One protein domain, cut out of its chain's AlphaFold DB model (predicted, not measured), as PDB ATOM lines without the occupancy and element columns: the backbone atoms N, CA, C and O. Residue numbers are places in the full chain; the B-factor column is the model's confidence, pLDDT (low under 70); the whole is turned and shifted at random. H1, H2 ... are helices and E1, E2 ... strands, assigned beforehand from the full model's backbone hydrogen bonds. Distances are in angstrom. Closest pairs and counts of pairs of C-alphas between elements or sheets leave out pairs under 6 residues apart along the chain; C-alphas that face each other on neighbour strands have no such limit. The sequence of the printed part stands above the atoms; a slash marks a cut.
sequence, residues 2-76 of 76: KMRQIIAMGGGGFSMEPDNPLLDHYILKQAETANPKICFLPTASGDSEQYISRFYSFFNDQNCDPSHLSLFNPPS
ATOM      1  N   LYS A   2     -40.863 -18.484   6.255       69.81
ATOM      2  CA  LYS A   2     -39.616 -18.303   7.005       69.81
ATOM      3  C   LYS A   2     -39.819 -17.253   8.102       69.81
ATOM      4  O   LYS A   2     -40.392 -16.197   7.826       69.81
ATOM      5  N   MET A   3     -39.423 -17.563   9.336       79.94
ATOM      6  CA  MET A   3     -39.615 -16.672  10.482       79.94
ATOM      7  C   MET A   3     -38.669 -15.475  10.355       79.94
ATOM      8  O   MET A   3     -37.464 -15.647  10.197       79.94
ATOM      9  N   ARG A   4     -39.212 -14.256  10.394       88.00
ATOM     10  CA  ARG A   4     -38.403 -13.033  10.467       88.00
ATOM     11  C   ARG A   4     -38.039 -12.801  11.928       88.00
ATOM     12  O   ARG A   4     -38.929 -12.827  12.772       88.00
ATOM     13  N   GLN A   5     -36.761 -12.584  12.213       91.88
ATOM     14  CA  GLN A   5     -36.283 -12.323  13.567       91.88
ATOM     15  C   GLN A   5     -36.005 -10.827  13.742       91.88
ATOM     16  O   GLN A   5     -35.464 -10.184  12.845       91.88
ATOM     17  N   ILE A   6     -36.385 -10.285  14.896       95.38
ATOM     18  CA  ILE A   6     -36.014  -8.937  15.333       95.38
ATOM     19  C   ILE A   6     -35.182  -9.114  16.600       95.38
ATOM     20  O   ILE A   6     -35.662  -9.702  17.567       95.38
ATOM     21  N   ILE A   7     -33.946  -8.619  16.585       94.62
ATOM     22  CA  ILE A   7     -33.053  -8.614  17.747       94.62
ATOM     23  C   ILE A   7     -32.959  -7.168  18.233       94.62
ATOM     24  O   ILE A   7     -32.458  -6.306  17.515       94.62
ATOM     25  N   ALA A   8     -33.457  -6.897  19.438       96.12
ATOM     26  CA  ALA A   8     -33.282  -5.603  20.094       96.12
ATOM     27  C   ALA A   8     -31.994  -5.621  20.929       96.12
ATOM     28  O   ALA A   8     -31.769  -6.557  21.695       96.12
ATOM     29  N   MET A   9     -31.159  -4.591  20.790       93.19
ATOM     30  CA  MET A   9     -29.856  -4.487  21.453       93.19
ATOM     31  C   MET A   9     -29.713  -3.119  22.122       93.19
ATOM     32  O   MET A   9     -30.134  -2.113  21.558       93.19
ATOM     33  N   GLY A  10     -29.092  -3.075  23.304       92.69
ATOM     34  CA  GLY A  10     -28.796  -1.826  24.025       92.69
ATOM     35  C   GLY A  10     -27.482  -1.141  23.615       92.69
ATOM     36  O   GLY A  10     -27.089  -0.170  24.251       92.69
ATOM     37  N   GLY A  11     -26.789  -1.670  22.604       91.00
ATOM     38  CA  GLY A  11     -25.412  -1.331  22.217       91.00
ATOM     39  C   GLY A  11     -24.584  -2.602  21.973       91.00
ATOM     40  O   GLY A  11     -25.120  -3.704  22.107       91.00
ATOM     41  N   GLY A  12     -23.300  -2.458  21.626       93.06
ATOM     42  CA  GLY A  12     -22.352  -3.577  21.489       93.06
ATOM     43  C   GLY A  12     -21.948  -3.933  20.052       93.06
ATOM     44  O   GLY A  12     -22.240  -3.208  19.096       93.06
ATOM     45  N   GLY A  13     -21.252  -5.063  19.916       94.00
ATOM     46  CA  GLY A  13     -20.754  -5.592  18.641       94.00
ATOM     47  C   GLY A  13     -19.670  -4.715  18.011       94.00
ATOM     48  O   GLY A  13     -18.996  -3.961  18.721       94.00
ATOM     49  N   PHE A  14     -19.559  -4.723  16.679       94.06
ATOM     50  CA  PHE A  14     -18.534  -3.975  15.929       94.06
ATOM     51  C   PHE A  14     -18.479  -2.470  16.263       94.06
ATOM     52  O   PHE A  14     -17.476  -1.796  16.020       94.06
ATOM     53  N   SER A  15     -19.575  -1.919  16.796       88.69
ATOM     54  CA  SER A  15     -19.712  -0.501  17.122       88.69
ATOM     55  C   SER A  15     -18.966  -0.074  18.390       88.69
ATOM     56  O   SER A  15     -18.382   1.016  18.424       88.69
ATOM     57  N   MET A  16     -18.973  -0.925  19.420       90.19
ATOM     58  CA  MET A  16     -18.528  -0.595  20.781       90.19
ATOM     59  C   MET A  16     -17.481  -1.571  21.323       90.19
ATOM     60  O   MET A  16     -16.693  -1.183  22.180       90.19
ATOM     61  N   GLU A  17     -17.457  -2.809  20.828       89.94
ATOM     62  CA  GLU A  17     -16.603  -3.886  21.326       89.94
ATOM     63  C   GLU A  17     -15.873  -4.586  20.161       89.94
ATOM     64  O   GLU A  17     -16.141  -5.750  19.868       89.94
ATOM     65  N   PRO A  18     -14.944  -3.900  19.466       80.75
ATOM     66  CA  PRO A  18     -14.289  -4.440  18.267       80.75
ATOM     67  C   PRO A  18     -13.500  -5.735  18.528       80.75
ATOM     68  O   PRO A  18     -13.381  -6.568  17.635       80.75
ATOM     69  N   ASP A  19     -13.019  -5.931  19.758       89.00
ATOM     70  CA  ASP A  19     -12.282  -7.130  20.173       89.00
ATOM     71  C   ASP A  19     -13.198  -8.260  20.695       89.00
ATOM     72  O   ASP A  19     -12.717  -9.328  21.081       89.00
ATOM     73  N   ASN A  20     -14.520  -8.052  20.723       93.69
ATOM     74  CA  ASN A  20     -15.508  -9.020  21.201       93.69
ATOM     75  C   ASN A  20     -16.597  -9.273  20.139       93.69
ATOM     76  O   ASN A  20     -17.683  -8.690  20.188       93.69
ATOM     77  N   PRO A  21     -16.362 -10.206  19.201       94.50
ATOM     78  CA  PRO A  21     -17.234 -10.412  18.045       94.50
ATOM     79  C   PRO A  21     -18.483 -11.254  18.350       94.50
ATOM     80  O   PRO A  21     -19.203 -11.660  17.437       94.50
ATOM     81  N   LEU A  22     -18.726 -11.626  19.615       95.75
ATOM     82  CA  LEU A  22     -19.749 -12.615  19.970       95.75
ATOM     83  C   LEU A  22     -21.157 -12.189  19.539       95.75
ATOM     84  O   LEU A  22     -21.929 -13.033  19.078       95.75
ATOM     85  N   LEU A  23     -21.475 -10.897  19.654       95.75
ATOM     86  CA  LEU A  23     -22.778 -10.364  19.269       95.75
ATOM     87  C   LEU A  23     -22.962 -10.359  17.748       95.75
ATOM     88  O   LEU A  23     -23.973 -10.853  17.251       95.75
ATOM     89  N   ASP A  24     -21.972  -9.878  16.998       95.75
ATOM     90  CA  ASP A  24     -22.039  -9.837  15.536       95.75
ATOM     91  C   ASP A  24     -22.086 -11.250  14.940       95.75
ATOM     92  O   ASP A  24     -22.904 -11.536  14.066       95.75
ATOM     93  N   HIS A  25     -21.294 -12.183  15.482       96.06
ATOM     94  CA  HIS A  25     -21.365 -13.597  15.113       96.06
ATOM     95  C   HIS A  25     -22.727 -14.217  15.436       96.06
ATOM     96  O   HIS A  25     -23.218 -15.052  14.674       96.06
ATOM     97  N   TYR A  26     -23.343 -13.848  16.562       95.75
ATOM     98  CA  TYR A  26     -24.689 -14.305  16.894       95.75
ATOM     99  C   TYR A  26     -25.707 -13.819  15.854       95.75
ATOM    100  O   TYR A  26     -26.512 -14.629  15.394       95.75
ATOM    101  N   ILE A  27     -25.642 -12.550  15.443       95.00
ATOM    102  CA  ILE A  27     -26.525 -11.969  14.417       95.00
ATOM    103  C   ILE A  27     -26.316 -12.663  13.065       95.00
ATOM    104  O   ILE A  27     -27.287 -13.087  12.441       95.00
ATOM    105  N   LEU A  28     -25.062 -12.845  12.636       95.06
ATOM    106  CA  LEU A  28     -24.715 -13.541  11.390       95.06
ATOM    107  C   LEU A  28     -25.298 -14.956  11.332       95.06
ATOM    108  O   LEU A  28     -25.862 -15.356  10.314       95.06
ATOM    109  N   LYS A  29     -25.223 -15.701  12.442       94.31
ATOM    110  CA  LYS A  29     -25.743 -17.074  12.552       94.31
ATOM    111  C   LYS A  29     -27.262 -17.182  12.417       94.31
ATOM    112  O   LYS A  29     -27.758 -18.289  12.232       94.31
ATOM    113  N   GLN A  30     -28.003 -16.076  12.497       93.88
ATOM    114  CA  GLN A  30     -29.453 -16.090  12.268       93.88
ATOM    115  C   GLN A  30     -29.811 -16.189  10.784       93.88
ATOM    116  O   GLN A  30     -30.951 -16.500  10.437       93.88
ATOM    117  N   ALA A  31     -28.857 -15.924   9.890       93.06
ATOM    118  CA  ALA A  31     -29.069 -16.120   8.473       93.06
ATOM    119  C   ALA A  31     -29.019 -17.613   8.118       93.06
ATOM    120  O   ALA A  31     -28.054 -18.309   8.403       93.06
ATOM    121  N   GLU A  32     -30.033 -18.106   7.405       90.25
ATOM    122  CA  GLU A  32     -30.057 -19.498   6.912       90.25
ATOM    123  C   GLU A  32     -29.234 -19.699   5.620       90.25
ATOM    124  O   GLU A  32     -29.444 -20.662   4.887       90.25
ATOM    125  N   THR A  33     -28.358 -18.755   5.274       93.00
ATOM    126  CA  THR A  33     -27.477 -18.836   4.103       93.00
ATOM    127  C   THR A  33     -26.029 -18.772   4.558       93.00
ATOM    128  O   THR A  33     -25.713 -18.067   5.512       93.00
ATOM    129  N   ALA A  34     -25.151 -19.491   3.860       93.50
ATOM    130  CA  ALA A  34     -23.735 -19.549   4.200       93.50
ATOM    131  C   ALA A  34     -23.038 -18.185   4.061       93.50
ATOM    132  O   ALA A  34     -22.181 -17.873   4.877       93.50
ATOM    133  N   ASN A  35     -23.419 -17.388   3.056       96.56
ATOM    134  CA  ASN A  35     -22.918 -16.030   2.831       96.56
ATOM    135  C   ASN A  35     -24.118 -15.056   2.792       96.56
ATOM    136  O   ASN A  35     -24.790 -14.947   1.759       96.56
ATOM    137  N   PRO A  36     -24.494 -14.448   3.933       96.56
ATOM    138  CA  PRO A  36     -25.606 -13.512   3.996       96.56
ATOM    139  C   PRO A  36     -25.235 -12.131   3.465       96.56
ATOM    140  O   PRO A  36     -24.138 -11.637   3.699       96.56
ATOM    141  N   LYS A  37     -26.209 -11.469   2.833       97.44
ATOM    142  CA  LYS A  37     -26.124 -10.040   2.522       97.44
ATOM    143  C   LYS A  37     -26.486  -9.223   3.749       97.44
ATOM    144  O   LYS A  37     -27.537  -9.458   4.350       97.44
ATOM    145  N   ILE A  38     -25.651  -8.252   4.089       97.00
ATOM    146  CA  ILE A  38     -25.837  -7.377   5.247       97.00
ATOM    147  C   ILE A  38     -25.918  -5.948   4.745       97.00
ATOM    148  O   ILE A  38     -25.112  -5.532   3.919       97.00
ATOM    149  N   CYS A  39     -26.895  -5.192   5.238       97.31
ATOM    150  CA  CYS A  39     -27.033  -3.774   4.937       97.31
ATOM    151  C   CYS A  39     -27.015  -2.980   6.239       97.31
ATOM    152  O   CYS A  39     -27.892  -3.150   7.089       97.31
ATOM    153  N   PHE A  40     -26.008  -2.129   6.395       97.31
ATOM    154  CA  PHE A  40     -25.896  -1.208   7.511       97.31
ATOM    155  C   PHE A  40     -26.603   0.116   7.203       97.31
ATOM    156  O   PHE A  40     -26.431   0.694   6.130       97.31
ATOM    157  N   LEU A  41     -27.386   0.600   8.168       96.56
ATOM    158  CA  LEU A  41     -28.098   1.877   8.119       96.56
ATOM    159  C   LEU A  41     -27.497   2.818   9.182       96.56
ATOM    160  O   LEU A  41     -27.972   2.828  10.320       96.56
ATOM    161  N   PRO A  42     -26.440   3.587   8.852       95.88
ATOM    162  CA  PRO A  42     -25.691   4.405   9.812       95.88
ATOM    163  C   PRO A  42     -26.386   5.723  10.203       95.88
ATOM    164  O   PRO A  42     -25.779   6.568  10.869       95.88
ATOM    165  N   THR A  43     -27.659   5.906   9.853       96.00
ATOM    166  CA  THR A  43     -28.376   7.188   9.958       96.00
ATOM    167  C   THR A  43     -28.500   7.724  11.379       96.00
ATOM    168  O   THR A  43     -28.500   8.937  11.570       96.00
ATOM    169  N   ALA A  44     -28.518   6.854  12.395       93.62
ATOM    170  CA  ALA A  44     -28.501   7.264  13.804       93.62
ATOM    171  C   ALA A  44     -27.234   8.055  14.192       93.62
ATOM    172  O   ALA A  44     -27.247   8.801  15.166       93.62
ATOM    173  N   SER A  45     -26.151   7.905  13.422       94.19
ATOM    174  CA  SER A  45     -24.898   8.651  13.584       94.19
ATOM    175  C   SER A  45     -24.739   9.822  12.609       94.19
ATOM    176  O   SER A  45     -23.685  10.454  12.603       94.19
ATOM    177  N   GLY A  46     -25.741  10.094  11.766       95.56
ATOM    178  CA  GLY A  46     -25.612  11.043  10.656       95.56
ATOM    179  C   GLY A  46     -24.688  10.547   9.539       95.56
ATOM    180  O   GLY A  46     -23.942  11.341   8.981       95.56
ATOM    181  N   ASP A  47     -24.699   9.238   9.258       95.00
ATOM    182  CA  ASP A  47     -23.848   8.583   8.251       95.00
ATOM    183  C   ASP A  47     -22.344   8.829   8.463       95.00
ATOM    184  O   ASP A  47     -21.588   9.098   7.531       95.00
ATOM    185  N   SER A  48     -21.896   8.719   9.720       95.38
ATOM    186  CA  SER A  48     -20.490   8.890  10.094       95.38
ATOM    187  C   SER A  48     -19.572   7.954   9.302       95.38
ATOM    188  O   SER A  48     -19.647   6.730   9.442       95.38
ATOM    189  N   GLU A  49     -18.632   8.528   8.543       95.06
ATOM    190  CA  GLU A  49     -17.622   7.768   7.791       95.06
ATOM    191  C   GLU A  49     -16.817   6.829   8.692       95.06
ATOM    192  O   GLU A  49     -16.540   5.689   8.323       95.06
ATOM    193  N   GLN A  50     -16.481   7.269   9.909       95.06
ATOM    194  CA  GLN A  50     -15.756   6.434  10.862       95.06
ATOM    195  C   GLN A  50     -16.589   5.222  11.290       95.06
ATOM    196  O   GLN A  50     -16.047   4.131  11.468       95.06
ATOM    197  N   TYR A  51     -17.903   5.387  11.441       95.50
ATOM    198  CA  TYR A  51     -18.774   4.285  11.826       95.50
ATOM    199  C   TYR A  51     -18.985   3.298  10.672       95.50
ATOM    200  O   TYR A  51     -18.923   2.085  10.873       95.50
ATOM    201  N   ILE A  52     -19.133   3.815   9.451       96.50
ATOM    202  CA  ILE A  52     -19.151   3.015   8.220       96.50
ATOM    203  C   ILE A  52     -17.831   2.243   8.069       96.50
ATOM    204  O   ILE A  52     -17.840   1.046   7.793       96.50
ATOM    205  N   SER A  53     -16.689   2.886   8.317       96.19
ATOM    206  CA  SER A  53     -15.373   2.244   8.267       96.19
ATOM    207  C   SER A  53     -15.242   1.109   9.287       96.19
ATOM    208  O   SER A  53     -14.776   0.031   8.925       96.19
ATOM    209  N   ARG A  54     -15.719   1.292  10.528       95.88
ATOM    210  CA  ARG A  54     -15.755   0.218  11.539       95.88
ATOM    211  C   ARG A  54     -16.618  -0.964  11.102       95.88
ATOM    212  O   ARG A  54     -16.202  -2.103  11.283       95.88
ATOM    213  N   PHE A  55     -17.781  -0.696  10.502       97.50
ATOM    214  CA  PHE A  55     -18.639  -1.737   9.933       97.50
ATOM    215  C   PHE A  55     -17.873  -2.580   8.903       97.50
ATOM    216  O   PHE A  55     -17.788  -3.798   9.046       97.50
ATOM    217  N   TYR A  56     -17.240  -1.946   7.914       97.62
ATOM    218  CA  TYR A  56     -16.479  -2.677   6.897       97.62
ATOM    219  C   TYR A  56     -15.232  -3.367   7.451       97.62
ATOM    220  O   TYR A  56     -14.948  -4.491   7.051       97.62
ATOM    221  N   SER A  57     -14.516  -2.737   8.385       96.44
ATOM    222  CA  SER A  57     -13.341  -3.342   9.020       96.44
ATOM    223  C   SER A  57     -13.677  -4.657   9.715       96.44
ATOM    224  O   SER A  57     -12.831  -5.537   9.748       96.44
ATOM    225  N   PHE A  58     -14.882  -4.787  10.273       96.75
ATOM    226  CA  PHE A  58     -15.320  -6.019  10.913       96.75
ATOM    227  C   PHE A  58     -15.885  -7.025   9.903       96.75
ATOM    228  O   PHE A  58     -15.454  -8.175   9.858       96.75
ATOM    229  N   PHE A  59     -16.863  -6.607   9.092       97.56
ATOM    230  CA  PHE A  59     -17.641  -7.529   8.261       97.56
ATOM    231  C   PHE A  59     -16.924  -7.996   6.990       97.56
ATOM    232  O   PHE A  59     -17.297  -9.040   6.460       97.56
ATOM    233  N   ASN A  60     -15.876  -7.305   6.526       97.25
ATOM    234  CA  ASN A  60     -15.047  -7.806   5.420       97.25
ATOM    235  C   ASN A  60     -14.249  -9.064   5.799       97.25
ATOM    236  O   ASN A  60     -13.936  -9.863   4.920       97.25
ATOM    237  N   ASP A  61     -13.963  -9.262   7.089       96.44
ATOM    238  CA  ASP A  61     -13.284 -10.459   7.598       96.44
ATOM    239  C   ASP A  61     -14.266 -11.606   7.910       96.44
ATOM    240  O   ASP A  61     -13.863 -12.698   8.317       96.44
ATOM    241  N   GLN A  62     -15.571 -11.380   7.718       96.62
ATOM    242  CA  GLN A  62     -16.628 -12.365   7.940       96.62
ATOM    243  C   GLN A  62     -17.084 -12.986   6.617       96.62
ATOM    244  O   GLN A  62     -17.007 -12.375   5.553       96.62
ATOM    245  N   ASN A  63     -17.636 -14.201   6.669       97.06
ATOM    246  CA  ASN A  63     -18.200 -14.855   5.485       97.06
ATOM    247  C   ASN A  63     -19.580 -14.271   5.121       97.06
ATOM    248  O   ASN A  63     -20.601 -14.930   5.310       97.06
ATOM    249  N   CYS A  64     -19.616 -13.028   4.641       98.00
ATOM    250  CA  CYS A  64     -20.826 -12.293   4.271       98.00
ATOM    251  C   CYS A  64     -20.572 -11.297   3.122       98.00
ATOM    252  O   CYS A  64     -19.432 -11.096   2.710       98.00
ATOM    253  N   ASP A  65     -21.638 -10.679   2.615       98.19
ATOM    254  CA  ASP A  65     -21.612  -9.625   1.592       98.19
ATOM    255  C   ASP A  65     -22.093  -8.300   2.225       98.19
ATOM    256  O   ASP A  65     -23.309  -8.089   2.362       98.19
ATOM    257  N   PRO A  66     -21.168  -7.447   2.717       98.19
ATOM    258  CA  PRO A  66     -21.513  -6.227   3.431       98.19
ATOM    259  C   PRO A  66     -21.812  -5.055   2.488       98.19
ATOM    260  O   PRO A  66     -21.076  -4.733   1.559       98.19
ATOM    261  N   SER A  67     -22.872  -4.324   2.810       97.94
ATOM    262  CA  SER A  67     -23.274  -3.080   2.161       97.94
ATOM    263  C   SER A  67     -23.709  -2.065   3.213       97.94
ATOM    264  O   SER A  67     -24.062  -2.431   4.336       97.94
ATOM    265  N   HIS A  68     -23.706  -0.786   2.860       97.06
ATOM    266  CA  HIS A  68     -24.346   0.250   3.659       97.06
ATOM    267  C   HIS A  68     -25.241   1.097   2.760       97.06
ATOM    268  O   HIS A  68     -25.005   1.208   1.555       97.06
ATOM    269  N   LEU A  69     -26.268   1.694   3.354       95.94
ATOM    270  CA  LEU A  69     -27.122   2.669   2.695       95.94
ATOM    271  C   LEU A  69     -27.022   3.991   3.450       95.94
ATOM    272  O   LEU A  69     -27.551   4.127   4.553       95.94
ATOM    273  N   SER A  70     -26.340   4.948   2.829       94.44
ATOM    274  CA  SER A  70     -26.293   6.344   3.257       94.44
ATOM    275  C   SER A  70     -27.557   7.066   2.784       94.44
ATOM    276  O   SER A  70     -27.943   6.954   1.617       94.44
ATOM    277  N   LEU A  71     -28.218   7.788   3.690       94.06
ATOM    278  CA  LEU A  71     -29.396   8.616   3.396       94.06
ATOM    279  C   LEU A  71     -29.097  10.118   3.495       94.06
ATOM    280  O   LEU A  71     -29.844  10.915   2.932       94.06
ATOM    281  N   PHE A  72     -28.011  10.510   4.163       92.69
ATOM    282  CA  PHE A  72     -27.492  11.878   4.160       92.69
ATOM    283  C   PHE A  72     -26.715  12.182   2.877       92.69
ATOM    284  O   PHE A  72     -26.773  13.302   2.381       92.69
ATOM    285  N   ASN A  73     -26.034  11.179   2.317       87.25
ATOM    286  CA  ASN A  73     -25.313  11.266   1.047       87.25
ATOM    287  C   ASN A  73     -25.726  10.087   0.149       87.25
ATOM    288  O   ASN A  73     -25.010   9.081   0.117       87.25
ATOM    289  N   PRO A  74     -26.905  10.135  -0.499       81.69
ATOM    290  CA  PRO A  74     -27.380   9.030  -1.320       81.69
ATOM    291  C   PRO A  74     -26.460   8.810  -2.534       81.69
ATOM    292  O   PRO A  74     -25.908   9.780  -3.061       81.69
ATOM    293  N   PRO A  75     -26.295   7.559  -2.997       72.81
ATOM    294  CA  PRO A  75     -25.554   7.281  -4.222       72.81
ATOM    295  C   PRO A  75     -26.220   7.989  -5.411       72.81
ATOM    296  O   PRO A  75     -27.441   7.919  -5.567       72.81
ATOM    297  N   SER A  76     -25.415   8.695  -6.211       66.31
ATOM    298  CA  SER A  76     -25.825   9.373  -7.451       66.31
ATOM    299  C   SER A  76     -25.973   8.413  -8.621       66.31
ATOM    300  O   SER A  76     -25.072   7.549  -8.744       66.31
TER     301      SER A  76
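Overview. This is residues 2 to 76 of the 76 residues of the protein "Peptidase E" of Solibacillus isronensis B3W22 (UniProt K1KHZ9). Near the middle of the model look for a short ribbon of two parallel strands, E1 and E2, with the helix H3 folding back along it, nearer to E2. The helix H1 stands at the end where the strands begin, the small H2 at the end where they finish, and a long stretch without named elements, residues 2 to 21, comes before H1. The printed part has 75 residues, with three named helices and two named strands in the order H1, E1, H2, H3, E2; the sheet's order is E1, E2, parallel. The class is mixed, helices and strands, with under half of the residues in named elements. The whole is compact, with a radius of gyration of the C-alphas of 12.7 A and spans of 32 by 28 by 24 A.

Arrangement. Pass residues 2 to 21 and you reach H1, residues 22 to 28. A short link of 8 residues leads to E1, residues 37 to 40, and a tight link to H2, residues 42 to 45. Next come H3, residues 49 to 59, and E2, residues 65 to 68. E1, H2, H3 and E2 form a strand-helix-strand unit, two parallel neighbour strands with helices between, and its crossover is right-handed. E1 and E2 are parallel at 24 degrees; C-alphas 38 and 66 face each other at 4.8 A. Look for N 40 and O 67, 2.8 A apart, and N 67 and O 38, 2.8 A, both within hydrogen-bond range. The closest C-alphas of H3 and E2 are those of Phe 59 and Pro 66, 6.3 A apart; those of H3 and E1 are Phe 55 and Phe 40, 7.7 A apart. H2 and H3 touch only at the corner by their link, and only just, with 3 pairs of C-alphas within 8 A; the closest are those of Pro 42 and Ile 52, 6.9 A apart. H1 is apart from H2, H3 and E2. In H1 and H3 every O i to N i+4 pair is within hydrogen-bond range; H2 is too short for such a pair, and its one O i to N i+3 pair is within range.

Along the chain. Find C-alpha 22 at (-19.749, -12.615, 19.970); from there H1 runs 10.0 A to C-alpha 28. E1 spans 10.1 A and H2 5.7 A. Find C-alpha 49 at (-17.622, 7.768, 7.791), where H3 begins its 15.3 A. E2 covers 10.5 A and ends at C-alpha 68, (-24.346, 0.250, 3.659).

Size, cuts and confidence. The two C-alphas farthest apart are those of Leu 22 and Ser 76, 35.7 A. The printed part has no cut, and no link between named elements is long. Its mean pLDDT is 93.3; residues 2 and 76 are under 70.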